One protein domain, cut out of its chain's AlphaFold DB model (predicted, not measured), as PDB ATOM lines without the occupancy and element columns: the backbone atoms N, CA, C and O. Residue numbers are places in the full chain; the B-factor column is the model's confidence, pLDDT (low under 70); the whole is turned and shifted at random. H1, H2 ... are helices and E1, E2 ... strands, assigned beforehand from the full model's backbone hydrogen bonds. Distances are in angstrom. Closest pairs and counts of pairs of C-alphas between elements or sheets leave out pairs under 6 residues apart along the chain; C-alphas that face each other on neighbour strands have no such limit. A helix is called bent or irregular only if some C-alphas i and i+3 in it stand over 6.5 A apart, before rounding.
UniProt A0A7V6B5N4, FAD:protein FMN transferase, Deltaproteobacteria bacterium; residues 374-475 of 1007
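AT A GLANCE: This is residues 374 to 475 of the 1007 residues of the protein "FAD:protein FMN transferase" of Deltaproteobacteria bacterium (UniProt A0A7V6B5N4). A strongly twisted sheet of five strands runs through the model, with H2 packed over its E2 end, H1 crossing H2, and the hairpin of E4 and E5 making the opposite end of the sheet. The long link from E2 to E3 loops away, and its residues 426 to 432 stick out from the body. The printed part has 102 residues, with two named helices and five named strands in the order H1, E1, H2, E2, E3, E4, E5; the sheet is mixed, in the order E2, E1, E3, E5, E4. The class is mixed, helices and strands, with under half of the residues, 47, in named elements. The whole is compact, with a radius of gyration of the C-alphas of 13.5 A and spans of 41 by 34 by 22 A.

HOW THE PARTS SIT: H1, residues 376 to 387, touches H2, residues 399 to 410, with its residues 377 to 382 alone; the closest C-alphas, of Asn 381 and Leu 405, are 5.9 A apart. Their lines stand at a steep tilt of 60 degrees, the same way. H1 only grazes the sheet, with its residues 384 to 387. E1, residues 393 to 396, is parallel to E2, residues 419 to 422, at 25 degrees, with N 421 and O 394 at 2.8 A. E1, H2 and E2 form a strand-helix-strand unit, two parallel neighbour strands with a helix between, whose crossover is right-handed. H2 is on the sheet at a height over the sheet of 8.9 A, in two layers, helix on one face of a sheet. It lies over E2, slantwise to the strands, at 39 degrees on the local plane; the closest C-alphas, of Leu 402 and Leu 422, are 7.1 A apart. E3, residues 440 to 442, is parallel to E1 at 10 degrees, with N 395 and O 441 at 2.8 A. E5, residues 461 to 466, is antiparallel to E3 at 137 degrees, with N 462 and O 442 at 2.8 A. E4, residues 453 to 458, forms a hairpin with E5, antiparallel at 146 degrees, with N 463 and O 456 at 2.8 A. E2 and E4 are the edge strands and are apart. O i to N i+4 pairs are within hydrogen-bond range in 7 of 8 cases in H1 and 6 of 8 in H2.

IN THESE COORDINATES: H1 begins at C-alpha 376 (30.096, 45.277, 26.608) and is 17.1 A long. E1 is 9.5 A, H2 16.1 A, E2 9.7 A, E3 7.0 A, E4 15.1 A and E5 16.5 A long. H2 is neither bent nor irregular, but only just: C-alphas 400 and 403 are 6.4 A apart. E5 ends at C-alpha 466 (0.547, 36.079, 37.911).

THE WHOLE: The two C-alphas farthest apart, of Ile 374 and Pro 451, are 42.2 A apart. The printed part has no cut. The link from E2 to E3, residues 423 to 439, is long. The mean pLDDT of the printed part is 83.6; residues 427 to 437, 447, 449, 451 and 470 to 475 are under 70.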
ATOM      1  N   ILE A 374      36.862  46.990  24.873       86.19
ATOM      2  CA  ILE A 374      35.445  46.610  24.704       86.19
ATOM      3  C   ILE A 374      35.102  45.405  25.590       86.19
ATOM      4  O   ILE A 374      35.478  44.275  25.276       86.19
ATOM      5  N   ASN A 375      34.308  45.636  26.643       87.38
ATOM      6  CA  ASN A 375      33.772  44.598  27.541       87.38
ATOM      7  C   ASN A 375      32.237  44.486  27.521       87.38
ATOM      8  O   ASN A 375      31.662  43.813  28.367       87.38
ATOM      9  N   PHE A 376      31.552  45.096  26.547       87.88
ATOM     10  CA  PHE A 376      30.096  45.277  26.608       87.88
ATOM     11  C   PHE A 376      29.295  43.998  26.837       87.88
ATOM     12  O   PHE A 376      28.440  43.953  27.715       87.88
ATOM     13  N   ALA A 377      29.593  42.953  26.061       91.50
ATOM     14  CA  ALA A 377      28.918  41.667  26.179       91.50
ATOM     15  C   ALA A 377      29.126  41.047  27.564       91.50
ATOM     16  O   ALA A 377      28.210  40.450  28.118       91.50
ATOM     17  N   ARG A 378      30.314  41.209  28.148       92.69
ATOM     18  CA  ARG A 378      30.591  40.731  29.496       92.69
ATOM     19  C   ARG A 378      29.820  41.544  30.534       92.69
ATOM     20  O   ARG A 378      29.081  40.953  31.314       92.69
ATOM     21  N   ASP A 379      29.963  42.867  30.521       91.69
ATOM     22  CA  ASP A 379      29.382  43.762  31.531       91.69
ATOM     23  C   ASP A 379      27.851  43.667  31.556       91.69
ATOM     24  O   ASP A 379      27.248  43.545  32.621       91.69
ATOM     25  N   PHE A 380      27.223  43.637  30.377       92.62
ATOM     26  CA  PHE A 380      25.776  43.491  30.233       92.62
ATOM     27  C   PHE A 380      25.255  42.192  30.846       92.62
ATOM     28  O   PHE A 380      24.308  42.198  31.631       92.62
ATOM     29  N   ASN A 381      25.909  41.072  30.542       94.31
ATOM     30  CA  ASN A 381      25.461  39.763  31.004       94.31
ATOM     31  C   ASN A 381      25.823  39.498  32.476       94.31
ATOM     32  O   ASN A 381      25.071  38.816  33.172       94.31
ATOM     33  N   LEU A 382      26.905  40.094  32.993       94.00
ATOM     34  CA  LEU A 382      27.165  40.143  34.436       94.00
ATOM     35  C   LEU A 382      26.053  40.895  35.166       94.00
ATOM     36  O   LEU A 382      25.545  40.399  36.169       94.00
ATOM     37  N   LYS A 383      25.621  42.041  34.628       92.00
ATOM     38  CA  LYS A 383      24.557  42.846  35.232       92.00
ATOM     39  C   LYS A 383      23.226  42.098  35.313       92.00
ATOM     40  O   LYS A 383      22.531  42.204  36.320       92.00
ATOM     41  N   ILE A 384      22.908  41.304  34.288       93.44
ATOM     42  CA  ILE A 384      21.769  40.375  34.305       93.44
ATOM     43  C   ILE A 384      21.923  39.359  35.443       93.44
ATOM     44  O   ILE A 384      21.044  39.256  36.298       93.44
ATOM     45  N   LEU A 385      23.048  38.639  35.498       94.25
ATOM     46  CA  LEU A 385      23.272  37.595  36.505       94.25
ATOM     47  C   LEU A 385      23.295  38.139  37.940       94.25
ATOM     48  O   LEU A 385      22.828  37.453  38.842       94.25
ATOM     49  N   GLU A 386      23.805  39.346  38.183       90.94
ATOM     50  CA  GLU A 386      23.846  39.971  39.516       90.94
ATOM     51  C   GLU A 386      22.458  40.164  40.137       90.94
ATOM     52  O   GLU A 386      22.317  40.120  41.359       90.94
ATOM     53  N   ARG A 387      21.434  40.382  39.307       85.94
ATOM     54  CA  ARG A 387      20.104  40.821  39.750       85.94
ATOM     55  C   ARG A 387      19.048  39.728  39.778       85.94
ATOM     56  O   ARG A 387      18.030  39.893  40.441       85.94
ATOM     57  N   VAL A 388      19.301  38.609  39.110       90.69
ATOM     58  CA  VAL A 388      18.414  37.443  39.148       90.69
ATOM     59  C   VAL A 388      18.389  36.849  40.561       90.69
ATOM     60  O   VAL A 388      19.436  36.644  41.177       90.69
ATOM     61  N   GLU A 389      17.199  36.559  41.087       90.50
ATOM     62  CA  GLU A 389      17.022  35.998  42.434       90.50
ATOM     63  C   GLU A 389      17.732  34.640  42.612       90.50
ATOM     64  O   GLU A 389      17.999  33.903  41.659       90.50
ATOM     65  N   LYS A 390      18.083  34.306  43.858       91.00
ATOM     66  CA  LYS A 390      18.739  33.032  44.183       91.00
ATOM     67  C   LYS A 390      17.799  31.860  43.893       91.00
ATOM     68  O   LYS A 390      16.649  31.890  44.316       91.00
ATOM     69  N   GLY A 391      18.299  30.816  43.229       89.12
ATOM     70  CA  GLY A 391      17.495  29.640  42.870       89.12
ATOM     71  C   GLY A 391      16.565  29.849  41.672       89.12
ATOM     72  O   GLY A 391      15.783  28.958  41.356       89.12
ATOM     73  N   ALA A 392      16.629  31.006  41.007       91.62
ATOM     74  CA  ALA A 392      15.753  31.314  39.887       91.62
ATOM     75  C   ALA A 392      16.074  30.499  38.626       91.62
ATOM     76  O   ALA A 392      17.210  30.062  38.407       91.62
ATOM     77  N   LYS A 393      15.077  30.382  37.746       92.12
ATOM     78  CA  LYS A 393      15.251  29.910  36.366       92.12
ATOM     79  C   LYS A 393      15.358  31.112  35.431       92.12
ATOM     80  O   LYS A 393      14.436  31.923  35.369       92.12
ATOM     81  N   LEU A 394      16.467  31.225  34.702       93.31
ATOM     82  CA  LEU A 394      16.691  32.281  33.712       93.31
ATOM     83  C   LEU A 394      16.634  31.695  32.301       93.31
ATOM     84  O   LEU A 394      17.527  30.959  31.889       93.31
ATOM     85  N   PHE A 395      15.601  32.057  31.551       92.06
ATOM     86  CA  PHE A 395      15.448  31.716  30.145       92.06
ATOM     87  C   PHE A 395      16.205  32.731  29.288       92.06
ATOM     88  O   PHE A 395      15.829  33.904  29.169       92.06
ATOM     89  N   ALA A 396      17.303  32.269  28.703       90.12
ATOM     90  CA  ALA A 396      18.154  33.076  27.847       90.12
ATOM     91  C   ALA A 396      17.913  32.736  26.370       90.12
ATOM     92  O   ALA A 396      17.849  31.563  25.999       90.12
ATOM     93  N   GLU A 397      17.808  33.768  25.534       86.94
ATOM     94  CA  GLU A 397      17.765  33.660  24.073       86.94
ATOM     95  C   GLU A 397      18.620  34.761  23.422       86.94
ATOM     96  O   GLU A 397      19.118  35.655  24.106       86.94
ATOM     97  N   GLY A 398      18.817  34.673  22.102       84.31
ATOM     98  CA  GLY A 398      19.548  35.665  21.308       84.31
ATOM     99  C   GLY A 398      21.075  35.629  21.473       84.31
ATOM    100  O   GLY A 398      21.607  35.657  22.580       84.31
ATOM    101  N   ASP A 399      21.804  35.627  20.357       87.19
ATOM    102  CA  ASP A 399      23.257  35.392  20.316       87.19
ATOM    103  C   ASP A 399      24.079  36.345  21.208       87.19
ATOM    104  O   ASP A 399      25.072  35.941  21.810       87.19
ATOM    105  N   ASN A 400      23.669  37.613  21.322       88.88
ATOM    106  CA  ASN A 400      24.402  38.637  22.078       88.88
ATOM    107  C   ASN A 400      24.196  38.556  23.603       88.88
ATOM    108  O   ASN A 400      24.959  39.171  24.353       88.88
ATOM    109  N   CYS A 401      23.200  37.790  24.052       89.69
ATOM    110  CA  CYS A 401      22.832  37.632  25.459       89.69
ATOM    111  C   CYS A 401      23.113  36.191  25.920       89.69
ATOM    112  O   CYS A 401      23.934  35.945  26.804       89.69
ATOM    113  N   LEU A 402      22.532  35.212  25.221       92.44
ATOM    114  CA  LEU A 402      22.652  33.786  25.517       92.44
ATOM    115  C   LEU A 402      24.101  33.287  25.538       92.44
ATOM    116  O   LEU A 402      24.509  32.619  26.486       92.44
ATOM    117  N   PHE A 403      24.896  33.589  24.511       94.62
ATOM    118  CA  PHE A 403      26.232  33.002  24.384       94.62
ATOM    119  C   PHE A 403      27.234  33.522  25.425       94.62
ATOM    120  O   PHE A 403      27.953  32.701  26.004       94.62
ATOM    121  N   PRO A 404      27.285  34.831  25.739       95.25
ATOM    122  CA  PRO A 404      28.050  35.296  26.890       95.25
ATOM    123  C   PRO A 404      27.525  34.754  28.229       95.25
ATOM    124  O   PRO A 404      28.347  34.405  29.073       95.25
ATOM    125  N   LEU A 405      26.202  34.626  28.433       94.88
ATOM    126  CA  LEU A 405      25.637  34.049  29.667       94.88
ATOM    127  C   LEU A 405      26.079  32.603  29.886       94.88
ATOM    128  O   LEU A 405      26.516  32.267  30.986       94.88
ATOM    129  N   ILE A 406      26.021  31.772  28.841       94.06
ATOM    130  CA  ILE A 406      26.502  30.384  28.879       94.06
ATOM    131  C   ILE A 406      27.956  30.342  29.360       94.06
ATOM    132  O   ILE A 406      28.287  29.568  30.258       94.06
ATOM    133  N   TYR A 407      28.812  31.197  28.795       96.00
ATOM    134  CA  TYR A 407      30.218  31.278  29.174       96.00
ATOM    135  C   TYR A 407      30.401  31.709  30.638       96.00
ATOM    136  O   TYR A 407      31.058  31.013  31.413       96.00
ATOM    137  N   LEU A 408      29.802  32.831  31.046       96.12
ATOM    138  CA  LEU A 408      29.950  33.357  32.407       96.12
ATOM    139  C   LEU A 408      29.460  32.357  33.460       96.12
ATOM    140  O   LEU A 408      30.113  32.152  34.482       96.12
ATOM    141  N   HIS A 409      28.331  31.706  33.194       95.19
ATOM    142  CA  HIS A 409      27.701  30.801  34.140       95.19
ATOM    143  C   HIS A 409      28.391  29.428  34.197       95.19
ATOM    144  O   HIS A 409      28.763  28.976  35.278       95.19
ATOM    145  N   HIS A 410      28.629  28.775  33.052       92.50
ATOM    146  CA  HIS A 410      29.148  27.399  33.023       92.50
ATOM    147  C   HIS A 410      30.675  27.286  32.962       92.50
ATOM    148  O   HIS A 410      31.214  26.255  33.362       92.50
ATOM    149  N   VAL A 411      31.386  28.304  32.462       94.50
ATOM    150  CA  VAL A 411      32.858  28.285  32.375       94.50
ATOM    151  C   VAL A 411      33.496  29.051  33.525       94.50
ATOM    152  O   VAL A 411      34.406  28.531  34.165       94.50
ATOM    153  N   GLU A 412      33.033  30.271  33.803       95.00
ATOM    154  CA  GLU A 412      33.573  31.067  34.916       95.00
ATOM    155  C   GLU A 412      32.911  30.757  36.267       95.00
ATOM    156  O   GLU A 412      33.423  31.175  37.304       95.00
ATOM    157  N   GLY A 413      31.811  29.997  36.278       94.12
ATOM    158  CA  GLY A 413      31.131  29.593  37.508       94.12
ATOM    159  C   GLY A 413      30.405  30.742  38.208       94.12
ATOM    160  O   GLY A 413      30.286  30.737  39.433       94.12
ATOM    161  N   ILE A 414      29.948  31.750  37.459       95.88
ATOM    162  CA  ILE A 414      29.233  32.903  38.016       95.88
ATOM    163  C   ILE A 414      27.771  32.529  38.274       95.88
ATOM    164  O   ILE A 414      27.065  32.063  37.380       95.88
ATOM    165  N   ARG A 415      27.309  32.781  39.507       95.38
ATOM    166  CA  ARG A 415      25.941  32.486  39.971       95.38
ATOM    167  C   ARG A 415      25.503  31.034  39.700       95.38
ATOM    168  O   ARG A 415      24.479  30.824  39.055       95.38
ATOM    169  N   PRO A 416      26.234  30.016  40.203       93.94
ATOM    170  CA  PRO A 416      25.889  28.602  39.997       93.94
ATOM    171  C   PRO A 416      24.574  28.195  40.685       93.94
ATOM    172  O   PRO A 416      24.094  27.083  40.509       93.94
ATOM    173  N   ASP A 417      24.006  29.088  41.498       93.56
ATOM    174  CA  ASP A 417      22.706  28.956  42.145       93.56
ATOM    175  C   ASP A 417      21.513  29.241  41.214       93.56
ATOM    176  O   ASP A 417      20.378  28.973  41.604       93.56
ATOM    177  N   ILE A 418      21.740  29.798  40.020       93.06
ATOM    178  CA  ILE A 418      20.707  30.032  39.000       93.06
ATOM    179  C   ILE A 418      20.646  28.825  38.064       93.06
ATOM    180  O   ILE A 418      21.675  28.294  37.658       93.06
ATOM    181  N   THR A 419      19.444  28.423  37.654       91.56
ATOM    182  CA  THR A 419      19.271  27.470  36.549       91.56
ATOM    183  C   THR A 419      19.160  28.231  35.230       91.56
ATOM    184  O   THR A 419      18.137  28.860  34.953       91.56
ATOM    185  N   LEU A 420      20.208  28.184  34.407       91.00
ATOM    186  CA  LEU A 420      20.210  28.802  33.082       91.00
ATOM    187  C   LEU A 420      19.552  27.873  32.046       91.00
ATOM    188  O   LEU A 420      20.021  26.761  31.807       91.00
ATOM    189  N   VAL A 421      18.472  28.332  31.413       89.00
ATOM    190  CA  VAL A 421      17.741  27.588  30.375       89.00
ATOM    191  C   VAL A 421      18.113  28.131  28.995       89.00
ATOM    192  O   VAL A 421      17.851  29.294  28.682       89.00
ATOM    193  N   LEU A 422      18.731  27.278  28.169       86.56
ATOM    194  CA  LEU A 422      19.348  27.652  26.889       86.56
ATOM    195  C   LEU A 422      18.373  27.482  25.717       86.56
ATOM    196  O   LEU A 422      18.392  26.452  25.032       86.56
ATOM    197  N   GLN A 423      17.507  28.473  25.477       79.56
ATOM    198  CA  GLN A 423      16.533  28.382  24.387       79.56
ATOM    199  C   GLN A 423      17.224  28.302  23.019       79.56
ATOM    200  O   GLN A 423      18.167  29.035  22.725       79.56
ATOM    201  N   GLY A 424      16.756  27.386  22.169       73.94
ATOM    202  CA  GLY A 424      17.284  27.190  20.815       73.94
ATOM    203  C   GLY A 424      18.642  26.482  20.736       73.94
ATOM    204  O   GLY A 424      19.058  26.134  19.633       73.94
ATOM    205  N   VAL A 425      19.300  26.225  21.872       78.56
ATOM    206  CA  VAL A 425      20.539  25.437  21.952       78.56
ATOM    207  C   VAL A 425      20.186  24.001  22.324       78.56
ATOM    208  O   VAL A 425      20.295  23.105  21.490       78.56
ATOM    209  N   ASN A 426      19.688  23.767  23.537       77.00
ATOM    210  CA  ASN A 426      19.334  22.418  23.969       77.00
ATOM    211  C   ASN A 426      17.910  22.063  23.525       77.00
ATOM    212  O   ASN A 426      17.029  22.924  23.464       77.00
ATOM    213  N   VAL A 427      17.671  20.781  23.235       62.59
ATOM    214  CA  VAL A 427      16.300  20.269  23.122       62.59
ATOM    215  C   VAL A 427      15.699  20.339  24.522       62.59
ATOM    216  O   VAL A 427      16.137  19.625  25.419       62.59
ATOM    217  N   LEU A 428      14.759  21.260  24.721       62.78
ATOM    218  CA  LEU A 428      14.063  21.405  25.991       62.78
ATOM    219  C   LEU A 428      12.974  20.336  26.069       62.78
ATOM    220  O   LEU A 428      12.040  20.340  25.265       62.78
ATOM    221  N   ASP A 429      13.094  19.434  27.039       51.97
ATOM    222  CA  ASP A 429      11.977  18.587  27.448       51.97
ATOM    223  C   ASP A 429      10.864  19.454  28.055       51.97
ATOM    224  O   ASP A 429      11.089  20.599  28.460       51.97
ATOM    225  N   SER A 430       9.641  18.921  28.126       53.47
ATOM    226  CA  SER A 430       8.522  19.604  28.778       53.47
ATOM    227  C   SER A 430       8.875  19.924  30.236       53.47
ATOM    228  O   SER A 430       8.855  19.039  31.093       53.47
ATOM    229  N   MET A 431       9.214  21.184  30.520       60.25
ATOM    230  CA  MET A 431       9.484  21.647  31.878       60.25
ATOM    231  C   MET A 431       8.164  21.966  32.575       60.25
ATOM    232  O   MET A 431       7.403  22.820  32.122       60.25
ATOM    233  N   VAL A 432       7.914  21.313  33.710       62.25
ATOM    234  CA  VAL A 432       6.862  21.741  34.634       62.25
ATOM    235  C   VAL A 432       7.385  22.959  35.388       62.25
ATOM    236  O   VAL A 432       8.434  22.911  36.032       62.25
ATOM    237  N   ILE A 433       6.671  24.068  35.256       65.94
ATOM    238  CA  ILE A 433       6.999  25.347  35.873       65.94
ATOM    239  C   ILE A 433       5.939  25.632  36.940       65.94
ATOM    240  O   ILE A 433       4.753  25.641  36.622       65.94
ATOM    241  N   ASN A 434       6.360  25.888  38.184       67.38
ATOM    242  CA  ASN A 434       5.483  26.406  39.235       67.38
ATOM    243  C   ASN A 434       5.874  27.860  39.564       67.38
ATOM    244  O   ASN A 434       6.765  28.080  40.384       67.38
ATOM    245  N   PRO A 435       5.193  28.858  38.968       62.97
ATOM    246  CA  PRO A 435       5.463  30.280  39.209       62.97
ATOM    247  C   PRO A 435       5.386  30.688  40.687       62.97
ATOM    248  O   PRO A 435       5.903  31.729  41.071       62.97
ATOM    249  N   SER A 436       4.665  29.906  41.497       62.72
ATOM    250  CA  SER A 436       4.375  30.208  42.903       62.72
ATOM    251  C   SER A 436       5.513  29.806  43.845       62.72
ATOM    252  O   SER A 436       5.552  30.276  44.977       62.72
ATOM    253  N   GLU A 437       6.397  28.914  43.399       68.75
ATOM    254  CA  GLU A 437       7.456  28.313  44.220       68.75
ATOM    255  C   GLU A 437       8.859  28.691  43.732       68.75
ATOM    256  O   GLU A 437       9.804  28.667  44.518       68.75
ATOM    257  N   GLU A 438       9.000  29.080  42.461       76.56
ATOM    258  CA  GLU A 438      10.289  29.393  41.848       76.56
ATOM    259  C   GLU A 438      10.227  30.721  41.075       76.56
ATOM    260  O   GLU A 438       9.346  30.894  40.227       76.56
ATOM    261  N   PRO A 439      11.161  31.661  41.308       88.25
ATOM    262  CA  PRO A 439      11.246  32.877  40.514       88.25
ATOM    263  C   PRO A 439      11.762  32.569  39.104       88.25
ATOM    264  O   PRO A 439      12.753  31.854  38.921       88.25
ATOM    265  N   ILE A 440      11.087  33.121  38.095       91.06
ATOM    266  CA  ILE A 440      11.388  32.857  36.685       91.06
ATOM    267  C   ILE A 440      11.583  34.158  35.934       91.06
ATOM    268  O   ILE A 440      10.756  35.072  36.003       91.06
ATOM    269  N   TYR A 441      12.679  34.197  35.188       92.56
ATOM    270  CA  TYR A 441      13.113  35.346  34.423       92.56
ATOM    271  C   TYR A 441      13.366  34.983  32.972       92.56
ATOM    272  O   TYR A 441      13.762  33.864  32.648       92.56
ATOM    273  N   PHE A 442      13.204  35.973  32.108       92.31
ATOM    274  CA  PHE A 442      13.478  35.888  30.687       92.31
ATOM    275  C   PHE A 442      14.363  37.057  30.278       92.31
ATOM    276  O   PHE A 442      14.148  38.193  30.689       92.31
ATOM    277  N   THR A 443      15.354  36.792  29.438       91.25
ATOM    278  CA  THR A 443      16.183  37.856  28.839       91.25
ATOM    279  C   THR A 443      15.426  38.690  27.802       91.25
ATOM    280  O   THR A 443      15.837  39.801  27.495       91.25
ATOM    281  N   HIS A 444      14.318  38.163  27.276       87.56
ATOM    282  CA  HIS A 444      13.514  38.767  26.220       87.56
ATOM    283  C   HIS A 444      12.021  38.575  26.512       87.56
ATOM    284  O   HIS A 444      11.624  37.682  27.264       87.56
ATOM    285  N   HIS A 445      11.175  39.418  25.919       82.69
ATOM    286  CA  HIS A 445       9.733  39.330  26.114       82.69
ATOM    287  C   HIS A 445       9.127  38.208  25.258       82.69
ATOM    288  O   HIS A 445       9.068  38.317  24.033       82.69
ATOM    289  N   HIS A 446       8.566  37.183  25.899       73.94
ATOM    290  CA  HIS A 446       7.800  36.129  25.232       73.94
ATOM    291  C   HIS A 446       6.294  36.310  25.404       73.94
ATOM    292  O   HIS A 446       5.801  36.662  26.471       73.94
ATOM    293  N   ASN A 447       5.532  35.993  24.358       69.62
ATOM    294  CA  ASN A 447       4.101  35.790  24.521       69.62
ATOM    295  C   ASN A 447       3.866  34.360  25.020       69.62
ATOM    296  O   ASN A 447       3.885  33.419  24.230       69.62
ATOM    297  N   LEU A 448       3.683  34.207  26.333       70.50
ATOM    298  CA  LEU A 448       3.443  32.905  26.959       70.50
ATOM    299  C   LEU A 448       2.041  32.348  26.657       70.50
ATOM    300  O   LEU A 448       1.787  31.182  26.945       70.50
ATOM    301  N   GLY A 449       1.133  33.155  26.088       56.62
ATOM    302  CA  GLY A 449      -0.214  32.719  25.705       56.62
ATOM    303  C   GLY A 449      -1.086  32.254  26.875       56.62
ATOM    304  O   GLY A 449      -2.051  31.528  26.655       56.62
ATOM    305  N   SER A 450      -0.740  32.635  28.109       71.62
ATOM    306  CA  SER A 450      -1.473  32.259  29.319       71.62
ATOM    307  C   SER A 450      -2.340  33.422  29.809       71.62
ATOM    308  O   SER A 450      -1.821  34.527  29.975       71.62
ATOM    309  N   PRO A 451      -3.637  33.205  30.100       68.81
ATOM    310  CA  PRO A 451      -4.493  34.244  30.667       68.81
ATOM    311  C   PRO A 451      -4.146  34.567  32.132       68.81
ATOM    312  O   PRO A 451      -4.533  35.625  32.631       68.81
ATOM    313  N   GLU A 452      -3.410  33.680  32.810       78.44
ATOM    314  CA  GLU A 452      -3.097  33.763  34.241       78.44
ATOM    315  C   GLU A 452      -1.725  34.379  34.541       78.44
ATOM    316  O   GLU A 452      -1.464  34.745  35.685       78.44
ATOM    317  N   ILE A 453      -0.838  34.483  33.548       83.75
ATOM    318  CA  ILE A 453       0.569  34.860  33.731       83.75
ATOM    319  C   ILE A 453       0.924  36.005  32.785       83.75
ATOM    320  O   ILE A 453       0.503  36.018  31.632       83.75
ATOM    321  N   ASP A 454       1.738  36.939  33.266       83.19
ATOM    322  CA  ASP A 454       2.295  38.036  32.482       83.19
ATOM    323  C   ASP A 454       3.827  38.083  32.614       83.19
ATOM    324  O   ASP A 454       4.403  37.593  33.594       83.19
ATOM    325  N   LEU A 455       4.489  38.675  31.619       87.81
ATOM    326  CA  LEU A 455       5.915  38.989  31.661       87.81
ATOM    327  C   LEU A 455       6.089  40.486  31.852       87.81
ATOM    328  O   LEU A 455       5.831  41.294  30.961       87.81
ATOM    329  N   VAL A 456       6.575  40.859  33.026       85.94
ATOM    330  CA  VAL A 456       6.712  42.259  33.410       85.94
ATOM    331  C   VAL A 456       8.182  42.666  33.387       85.94
ATOM    332  O   VAL A 456       9.033  41.889  33.824       85.94
ATOM    333  N   PRO A 457       8.517  43.859  32.868       87.94
ATOM    334  CA  PRO A 457       9.893  44.338  32.873       87.94
ATOM    335  C   PRO A 457      10.450  44.434  34.298       87.94
ATOM    336  O   PRO A 457       9.806  44.996  35.183       87.94
ATOM    337  N   ASP A 458      11.665  43.930  34.490       87.06
ATOM    338  CA  ASP A 458      12.446  44.004  35.724       87.06
ATOM    339  C   ASP A 458      13.898  44.371  35.364       87.06
ATOM    340  O   ASP A 458      14.805  43.539  35.320       87.06
ATOM    341  N   GLY A 459      14.100  45.636  34.980       88.12
ATOM    342  CA  GLY A 459      15.393  46.143  34.516       88.12
ATOM    343  C   GLY A 459      15.793  45.627  33.133       88.12
ATOM    344  O   GLY A 459      15.143  45.966  32.147       88.12
ATOM    345  N   LEU A 460      16.884  44.852  33.052       90.19
ATOM    346  CA  LEU A 460      17.390  44.260  31.795       90.19
ATOM    347  C   LEU A 460      16.771  42.896  31.459       90.19
ATOM    348  O   LEU A 460      17.146  42.281  30.464       90.19
ATOM    349  N   ILE A 461      15.845  42.418  32.284       91.25
ATOM    350  CA  ILE A 461      15.155  41.139  32.122       91.25
ATOM    351  C   ILE A 461      13.650  41.326  32.312       91.25
ATOM    352  O   ILE A 461      13.174  42.390  32.705       91.25
ATOM    353  N   TYR A 462      12.891  40.277  32.028       90.31
ATOM    354  CA  TYR A 462      11.464  40.185  32.289       90.31
ATOM    355  C   TYR A 462      11.227  39.154  33.380       90.31
ATOM    356  O   TYR A 462      11.753  38.044  33.308       90.31
ATOM    357  N   ARG A 463      10.422  39.504  34.378       89.75
ATOM    358  CA  ARG A 463       9.980  38.590  35.428       89.75
ATOM    359  C   ARG A 463       8.624  38.011  35.060       89.75
ATOM    360  O   ARG A 463       7.731  38.732  34.620       89.75
ATOM    361  N   MET A 464       8.456  36.718  35.285       89.56
ATOM    362  CA  MET A 464       7.160  36.063  35.182       89.56
ATOM    363  C   MET A 464       6.348  36.281  36.460       89.56
ATOM    364  O   MET A 464       6.837  35.999  37.554       89.56
ATOM    365  N   VAL A 465       5.120  36.781  36.326       86.44
ATOM    366  CA  VAL A 465       4.214  37.087  37.450       86.44
ATOM    367  C   VAL A 465       2.798  36.611  37.148       86.44
ATOM    368  O   VAL A 465       2.432  36.506  35.977       86.44
ATOM    369  N   LYS A 466       1.971  36.335  38.168       84.50
ATOM    370  CA  LYS A 466       0.547  36.079  37.911       84.50
ATOM    371  C   LYS A 466      -0.164  37.390  37.611       84.50
ATOM    372  O   LYS A 466       0.166  38.450  38.142       84.50
ATOM    373  N   LYS A 467      -1.166  37.330  36.746       79.62
ATOM    374  CA  LYS A 467      -1.956  38.497  36.372       79.62
ATOM    375  C   LYS A 467      -2.730  39.000  37.595       79.62
ATOM    376  O   LYS A 467      -3.528  38.269  38.172       79.62
ATOM    377  N   GLY A 468      -2.490  40.251  37.983       72.38
ATOM    378  CA  GLY A 468      -3.071  40.859  39.186       72.38
ATOM    379  C   GLY A 468      -2.182  40.786  40.431       72.38
ATOM    380  O   GLY A 468      -2.471  41.496  41.396       72.38
ATOM    381  N   ASP A 469      -1.085  40.019  40.399       75.12
ATOM    382  CA  ASP A 469      -0.048  40.140  41.423       75.12
ATOM    383  C   ASP A 469       0.525  41.565  41.403       75.12
ATOM    384  O   ASP A 469       0.598  42.204  40.342       75.12
ATOM    385  N   PRO A 470       0.946  42.094  42.565       67.88
ATOM    386  CA  PRO A 470       1.654  43.360  42.595       67.88
ATOM    387  C   PRO A 470       2.884  43.270  41.691       67.88
ATOM    388  O   PRO A 470       3.702  42.357  41.819       67.88
ATOM    389  N   LEU A 471       3.010  44.239  40.781       68.88
ATOM    390  CA  LEU A 471       4.182  44.343  39.923       68.88
ATOM    391  C   LEU A 471       5.442  44.388  40.803       68.88
ATOM    392  O   LEU A 471       5.431  45.076  41.835       68.88
ATOM    393  N   PRO A 472       6.527  43.697  40.412       67.75
ATOM    394  CA  PRO A 472       7.803  43.855  41.085       67.75
ATOM    395  C   PRO A 472       8.134  45.346  41.108       67.75
ATOM    396  O   PRO A 472       7.892  46.069  40.135       67.75
ATOM    397  N   LYS A 473       8.630  45.837  42.249       65.19
ATOM    398  CA  LYS A 473       9.079  47.225  42.334       65.19
ATOM    399  C   LYS A 473      10.215  47.388  41.341       65.19
ATOM    400  O   LYS A 473      11.321  46.924  41.599       65.19
ATOM    401  N   VAL A 474       9.928  48.050  40.227       61.59
ATOM    402  CA  VAL A 474      10.946  48.396  39.246       61.59
ATOM    403  C   VAL A 474      11.915  49.345  39.951       61.59
ATOM    404  O   VAL A 474      11.547  50.471  40.296       61.59
ATOM    405  N   GLY A 475      13.114  48.851  40.269       61.41
ATOM    406  CA  GLY A 475      14.179  49.661  40.857       61.41
ATOM    407  C   GLY A 475      14.525  50.847  39.952       61.41
ATOM    408  O   GLY A 475      14.200  50.857  38.762       61.41
TER     409      GLY A 475